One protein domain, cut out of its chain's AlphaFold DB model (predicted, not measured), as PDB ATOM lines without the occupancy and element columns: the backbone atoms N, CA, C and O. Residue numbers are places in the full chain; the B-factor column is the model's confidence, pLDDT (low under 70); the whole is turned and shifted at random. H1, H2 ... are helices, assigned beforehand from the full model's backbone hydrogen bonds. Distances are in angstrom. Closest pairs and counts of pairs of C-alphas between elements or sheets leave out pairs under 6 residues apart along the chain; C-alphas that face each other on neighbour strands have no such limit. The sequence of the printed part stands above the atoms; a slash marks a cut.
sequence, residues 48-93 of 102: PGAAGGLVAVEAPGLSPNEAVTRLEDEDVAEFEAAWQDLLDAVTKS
ATOM      1  N   PRO A  48     -23.363 -39.810 -13.174       54.06
ATOM      2  CA  PRO A  48     -24.610 -39.657 -12.437       54.06
ATOM      3  C   PRO A  48     -24.335 -39.864 -10.943       54.06
ATOM      4  O   PRO A  48     -23.997 -40.963 -10.511       54.06
ATOM      5  N   GLY A  49     -24.436 -38.784 -10.163       60.03
ATOM      6  CA  GLY A  49     -24.149 -38.798  -8.728       60.03
ATOM      7  C   GLY A  49     -22.850 -38.121  -8.278       60.03
ATOM      8  O   GLY A  49     -22.569 -38.198  -7.091       60.03
ATOM      9  N   ALA A  50     -22.096 -37.408  -9.126       66.12
ATOM     10  CA  ALA A  50     -20.911 -36.645  -8.681       66.12
ATOM     11  C   ALA A  50     -21.217 -35.687  -7.506       66.12
ATOM     12  O   ALA A  50     -20.566 -35.731  -6.464       66.12
ATOM     13  N   ALA A  51     -22.287 -34.892  -7.630       66.50
ATOM     14  CA  ALA A  51     -22.786 -34.055  -6.535       66.50
ATOM     15  C   ALA A  51     -23.314 -34.893  -5.352       66.50
ATOM     16  O   ALA A  51     -23.149 -34.519  -4.195       66.50
ATOM     17  N   GLY A  52     -23.903 -36.059  -5.633       72.44
ATOM     18  CA  GLY A  52     -24.368 -36.999  -4.611       72.44
ATOM     19  C   GLY A  52     -23.232 -37.626  -3.798       72.44
ATOM     20  O   GLY A  52     -23.425 -37.900  -2.621       72.44
ATOM     21  N   GLY A  53     -22.045 -37.805  -4.385       76.94
ATOM     22  CA  GLY A  53     -20.857 -38.307  -3.697       76.94
ATOM     23  C   GLY A  53     -20.342 -37.336  -2.638       76.94
ATOM     24  O   GLY A  53     -20.072 -37.754  -1.515       76.94
ATOM     25  N   LEU A  54     -20.287 -36.037  -2.960       74.50
ATOM     26  CA  LEU A  54     -19.918 -34.994  -1.995       74.50
ATOM     27  C   LEU A  54     -20.939 -34.878  -0.851       74.50
ATOM     28  O   LEU A  54     -20.554 -34.719   0.297       74.50
ATOM     29  N   VAL A  55     -22.232 -35.044  -1.136       79.69
ATOM     30  CA  VAL A  55     -23.270 -35.094  -0.089       79.69
ATOM     31  C   VAL A  55     -23.169 -36.382   0.744       79.69
ATOM     32  O   VAL A  55     -23.383 -36.371   1.953       79.69
ATOM     33  N   ALA A  56     -22.820 -37.516   0.132       80.69
ATOM     34  CA  ALA A  56     -22.702 -38.792   0.836       80.69
ATOM     35  C   ALA A  56     -21.536 -38.818   1.835       80.69
ATOM     36  O   ALA A  56     -21.646 -39.479   2.868       80.69
ATOM     37  N   VAL A  57     -20.440 -38.098   1.563       83.44
ATOM     38  CA  VAL A  57     -19.332 -37.976   2.526       83.44
ATOM     39  C   VAL A  57     -19.695 -37.110   3.733       83.44
ATOM     40  O   VAL A  57     -19.122 -37.316   4.798       83.44
ATOM     41  N   GLU A  58     -20.699 -36.234   3.635       85.44
ATOM     42  CA  GLU A  58     -21.201 -35.474   4.789       85.44
ATOM     43  C   GLU A  58     -21.971 -36.343   5.793       85.44
ATOM     44  O   GLU A  58     -21.976 -36.054   6.988       85.44
ATOM     45  N   ALA A  59     -22.580 -37.449   5.348       83.06
ATOM     46  CA  ALA A  59     -23.374 -38.338   6.201       83.06
ATOM     47  C   ALA A  59     -22.619 -38.914   7.426       83.06
ATOM     48  O   ALA A  59     -23.195 -38.926   8.515       83.06
ATOM     49  N   PRO A  60     -21.355 -39.372   7.319       89.19
ATOM     50  CA  PRO A  60     -20.543 -39.751   8.480       89.19
ATOM     51  C   PRO A  60     -19.970 -38.561   9.279       89.19
ATOM     52  O   PRO A  60     -19.207 -38.787  10.214       89.19
ATOM     53  N   GLY A  61     -20.318 -37.314   8.940       86.88
ATOM     54  CA  GLY A  61     -19.840 -36.106   9.615       86.88
ATOM     55  C   GLY A  61     -18.532 -35.536   9.062       86.88
ATOM     56  O   GLY A  61     -17.875 -34.769   9.761       86.88
ATOM     57  N   LEU A  62     -18.128 -35.902   7.839       88.69
ATOM     58  CA  LEU A  62     -16.985 -35.272   7.172       88.69
ATOM     59  C   LEU A  62     -17.433 -33.957   6.529       88.69
ATOM     60  O   LEU A  62     -18.496 -33.894   5.926       88.69
ATOM     61  N   SER A  63     -16.608 -32.919   6.615       90.12
ATOM     62  CA  SER A  63     -16.860 -31.643   5.944       90.12
ATOM     63  C   SER A  63     -15.972 -31.536   4.701       90.12
ATOM     64  O   SER A  63     -14.755 -31.390   4.845       90.12
ATOM     65  N   PRO A  64     -16.533 -31.581   3.476       87.06
ATOM     66  CA  PRO A  64     -15.765 -31.335   2.256       87.06
ATOM     67  C   PRO A  64     -15.059 -29.979   2.279       87.06
ATOM     68  O   PRO A  64     -13.917 -29.876   1.847       87.06
ATOM     69  N   ASN A  65     -15.706 -28.955   2.844       90.69
ATOM     70  CA  ASN A  65     -15.125 -27.619   2.965       90.69
ATOM     71  C   ASN A  65     -13.913 -27.608   3.901       90.69
ATOM     72  O   ASN A  65     -12.904 -27.002   3.573       90.69
ATOM     73  N   GLU A  66     -13.988 -28.305   5.039       93.44
ATOM     74  CA  GLU A  66     -12.850 -28.411   5.959       93.44
ATOM     75  C   GLU A  66     -11.685 -29.160   5.309       93.44
ATOM     76  O   GLU A  66     -10.535 -28.750   5.446       93.44
ATOM     77  N   ALA A  67     -11.978 -30.223   4.553       92.06
ATOM     78  CA  ALA A  67     -10.964 -30.953   3.805       92.06
ATOM     79  C   ALA A  67     -10.290 -30.070   2.742       92.06
ATOM     80  O   ALA A  67      -9.069 -30.098   2.633       92.06
ATOM     81  N   VAL A  68     -11.059 -29.268   1.996       93.75
ATOM     82  CA  VAL A  68     -10.515 -28.326   1.004       93.75
ATOM     83  C   VAL A  68      -9.639 -27.273   1.676       93.75
ATOM     84  O   VAL A  68      -8.489 -27.131   1.282       93.75
ATOM     85  N   THR A  69     -10.128 -26.603   2.724       96.31
ATOM     86  CA  THR A  69      -9.341 -25.592   3.449       96.31
ATOM     87  C   THR A  69      -8.037 -26.176   3.978       96.31
ATOM     88  O   THR A  69      -6.979 -25.581   3.816       96.31
ATOM     89  N   ARG A  70      -8.090 -27.378   4.558       96.69
ATOM     90  CA  ARG A  70      -6.893 -28.053   5.052       96.69
ATOM     91  C   ARG A  70      -5.890 -28.352   3.936       96.69
ATOM     92  O   ARG A  70      -4.701 -28.150   4.145       96.69
ATOM     93  N   LEU A  71      -6.354 -28.855   2.791       96.31
ATOM     94  CA  LEU A  71      -5.480 -29.148   1.653       96.31
ATOM     95  C   LEU A  71      -4.827 -27.873   1.111       96.31
ATOM     96  O   LEU A  71      -3.633 -27.877   0.851       96.31
ATOM     97  N   GLU A  72      -5.580 -26.776   1.004       97.19
ATOM     98  CA  GLU A  72      -5.041 -25.481   0.573       97.19
ATOM     99  C   GLU A  72      -3.965 -24.960   1.537       97.19
ATOM    100  O   GLU A  72      -2.896 -24.538   1.093       97.19
ATOM    101  N   ASP A  73      -4.216 -25.029   2.848       97.75
ATOM    102  CA  ASP A  73      -3.254 -24.603   3.870       97.75
ATOM    103  C   ASP A  73      -1.968 -25.454   3.833       97.75
ATOM    104  O   ASP A  73      -0.859 -24.916   3.912       97.75
ATOM    105  N   GLU A  74      -2.104 -26.780   3.707       97.69
ATOM    106  CA  GLU A  74      -0.974 -27.716   3.629       97.69
ATOM    107  C   GLU A  74      -0.154 -27.508   2.342       97.69
ATOM    108  O   GLU A  74       1.074 -27.400   2.414       97.69
ATOM    109  N   ASP A  75      -0.811 -27.373   1.186       95.88
ATOM    110  CA  ASP A  75      -0.148 -27.218  -0.113       95.88
ATOM    111  C   ASP A  75       0.605 -25.878  -0.220       95.88
ATOM    112  O   ASP A  75       1.716 -25.826  -0.758       95.88
ATOM    113  N   VAL A  76       0.047 -24.782   0.316       98.25
ATOM    114  CA  VAL A  76       0.734 -23.477   0.345       98.25
ATOM    115  C   VAL A  76       1.981 -23.538   1.225       98.25
ATOM    116  O   VAL A  76       3.035 -23.032   0.829       98.25
ATOM    117  N   ALA A  77       1.890 -24.184   2.390       97.56
ATOM    118  CA  ALA A  77       3.032 -24.352   3.282       97.56
ATOM    119  C   ALA A  77       4.133 -25.225   2.652       97.56
ATOM    120  O   ALA A  77       5.318 -24.902   2.764       97.56
ATOM    121  N   GLU A  78       3.763 -26.306   1.956       96.31
ATOM    122  CA  GLU A  78       4.717 -27.163   1.242       96.31
ATOM    123  C   GLU A  78       5.399 -26.408   0.090       96.31
ATOM    124  O   GLU A  78       6.618 -26.498  -0.080       96.31
ATOM    125  N   PHE A  79       4.643 -25.601  -0.658       97.31
ATOM    126  CA  PHE A  79       5.199 -24.764  -1.717       97.31
ATOM    127  C   PHE A  79       6.193 -23.728  -1.173       97.31
ATOM    128  O   PHE A  79       7.274 -23.552  -1.743       97.31
ATOM    129  N   GLU A  80       5.866 -23.061  -0.061       97.88
ATOM    130  CA  GLU A  80       6.773 -22.115   0.598       97.88
ATOM    131  C   GLU A  80       8.067 -22.803   1.049       97.88
ATOM    132  O   GLU A  80       9.159 -22.291   0.784       97.88
ATOM    133  N   ALA A  81       7.969 -23.981   1.669       97.81
ATOM    134  CA  ALA A  81       9.134 -24.752   2.092       97.81
ATOM    135  C   ALA A  81      10.036 -25.125   0.903       97.81
ATOM    136  O   ALA A  81      11.240 -24.859   0.935       97.81
ATOM    137  N   ALA A  82       9.456 -25.647  -0.184       97.12
ATOM    138  CA  ALA A  82      10.199 -25.986  -1.398       97.12
ATOM    139  C   ALA A  82      10.883 -24.758  -2.032       97.12
ATOM    140  O   ALA A  82      11.988 -24.858  -2.572       97.12
ATOM    141  N   TRP A  83      10.252 -23.583  -1.952       97.69
ATOM    142  CA  TRP A  83      10.839 -22.332  -2.427       97.69
ATOM    143  C   TRP A  83      12.035 -21.886  -1.580       97.69
ATOM    144  O   TRP A  83      13.056 -21.466  -2.128       97.69
ATOM    145  N   GLN A  84      11.947 -22.005  -0.253       97.69
ATOM    146  CA  GLN A  84      13.075 -21.704   0.633       97.69
ATOM    147  C   GLN A  84      14.243 -22.664   0.397       97.69
ATOM    148  O   GLN A  84      15.380 -22.209   0.273       97.69
ATOM    149  N   ASP A  85      13.971 -23.960   0.232       96.56
ATOM    150  CA  ASP A  85      14.995 -24.955  -0.107       96.56
ATOM    151  C   ASP A  85      15.714 -24.609  -1.423       96.56
ATOM    152  O   ASP A  85      16.941 -24.724  -1.520       96.56
ATOM    153  N   LEU A  86      14.975 -24.121  -2.428       95.94
ATOM    154  CA  LEU A  86      15.549 -23.639  -3.685       95.94
ATOM    155  C   LEU A  86      16.458 -22.416  -3.474       95.94
ATOM    156  O   LEU A  86      17.573 -22.387  -4.002       95.94
ATOM    157  N   LEU A  87      16.015 -21.411  -2.711       95.75
ATOM    158  CA  LEU A  87      16.815 -20.215  -2.410       95.75
ATOM    159  C   LEU A  87      18.099 -20.564  -1.652       95.75
ATOM    160  O   LEU A  87      19.174 -20.048  -1.974       95.75
ATOM    161  N   ASP A  88      18.002 -21.473  -0.689       95.44
ATOM    162  CA  ASP A  88      19.133 -21.996   0.064       95.44
ATOM    163  C   ASP A  88      20.130 -22.708  -0.853       95.44
ATOM    164  O   ASP A  88      21.339 -22.481  -0.749       95.44
ATOM    165  N   ALA A  89      19.639 -23.544  -1.771       94.56
ATOM    166  CA  ALA A  89      20.474 -24.246  -2.740       94.56
ATOM    167  C   ALA A  89      21.213 -23.268  -3.667       94.56
ATOM    168  O   ALA A  89      22.421 -23.409  -3.867       94.56
ATOM    169  N   VAL A  90      20.526 -22.244  -4.184       94.69
ATOM    170  CA  VAL A  90      21.131 -21.203  -5.036       94.69
ATOM    171  C   VAL A  90      22.147 -20.367  -4.257       94.69
ATOM    172  O   VAL A  90      23.222 -20.081  -4.776       94.69
ATOM    173  N   THR A  91      21.854 -20.019  -3.004       91.94
ATOM    174  CA  THR A  91      22.747 -19.212  -2.154       91.94
ATOM    175  C   THR A  91      24.007 -19.980  -1.749       91.94
ATOM    176  O   THR A  91      25.097 -19.411  -1.698       91.94
ATOM    177  N   LYS A  92      23.876 -21.282  -1.460       89.00
ATOM    178  CA  LYS A  92      25.000 -22.161  -1.094       89.00
ATOM    179  C   LYS A  92      25.819 -22.592  -2.309       89.00
ATOM    180  O   LYS A  92      26.982 -22.959  -2.147       89.00
ATOM    181  N   SER A  93      25.237 -22.552  -3.506       78.62
ATOM    182  CA  SER A  93      25.957 -22.798  -4.749       78.62
ATOM    183  C   SER A  93      26.891 -21.613  -5.028       78.62
ATOM    184  O   SER A  93      26.409 -20.517  -5.324       78.62
TER     185      SER A  93
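AT A GLANCE: This is residues 48 to 93 of the 102 residues of an uncharacterized protein of Streptomyces sp. Root264 (UniProt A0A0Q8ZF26). One long helix, H2, makes nearly the whole length of this model, and a short helix, H1, is set across its beginning, so that the two meet near their ends as an L with one long and one short arm. Residues 65 to 93, of which 65 to 92 belong to H2, stand free, so the long arm sticks out with nothing packed on it beyond Pro 64. The printed part has 46 residues with two named helices, H1 then H2 along the chain, and no named strand; the class is all helix. It is extended, with a radius of gyration of the C-alphas of 17.9 A, and spans 53 by 22 by 10 A.

IN THESE COORDINATES: Find C-alpha 64 at (-15.765, -31.335, 2.256); from there H2, residues 64 to 92, runs 41.9 A to C-alpha 92 at (25.000, -22.161, -1.094), mostly along increasing x. Then look back to C-alpha 50 at (-20.911, -36.645, -8.681), where H1, residues 50 to 58, begins; it runs 13.5 A to C-alpha 58, mostly along increasing z.

HOW THE PARTS SIT: Start from H2 and look at Pro 64, the one residue with which it touches H1. The two helices touch only at the corner by their link, and only just, with 3 pairs of C-alphas within 8 A. Their closest C-alphas are those of Leu 54 and Pro 64, 7.0 A apart. Their lines are about perpendicular, at 85 degrees. In H2 every O i to N i+4 pair is within hydrogen-bond range; in H1 3 of 5 are.

THE WHOLE: Look at Pro 48 and Ser 93 for the two C-alphas farthest apart, 53.9 A. The printed part has no cut, and the link from H1 to H2, 5 residues, is tight. In the B-factor column you will find a mean pLDDT of 88.8 for the printed part, with residues 48 to 51 under 70.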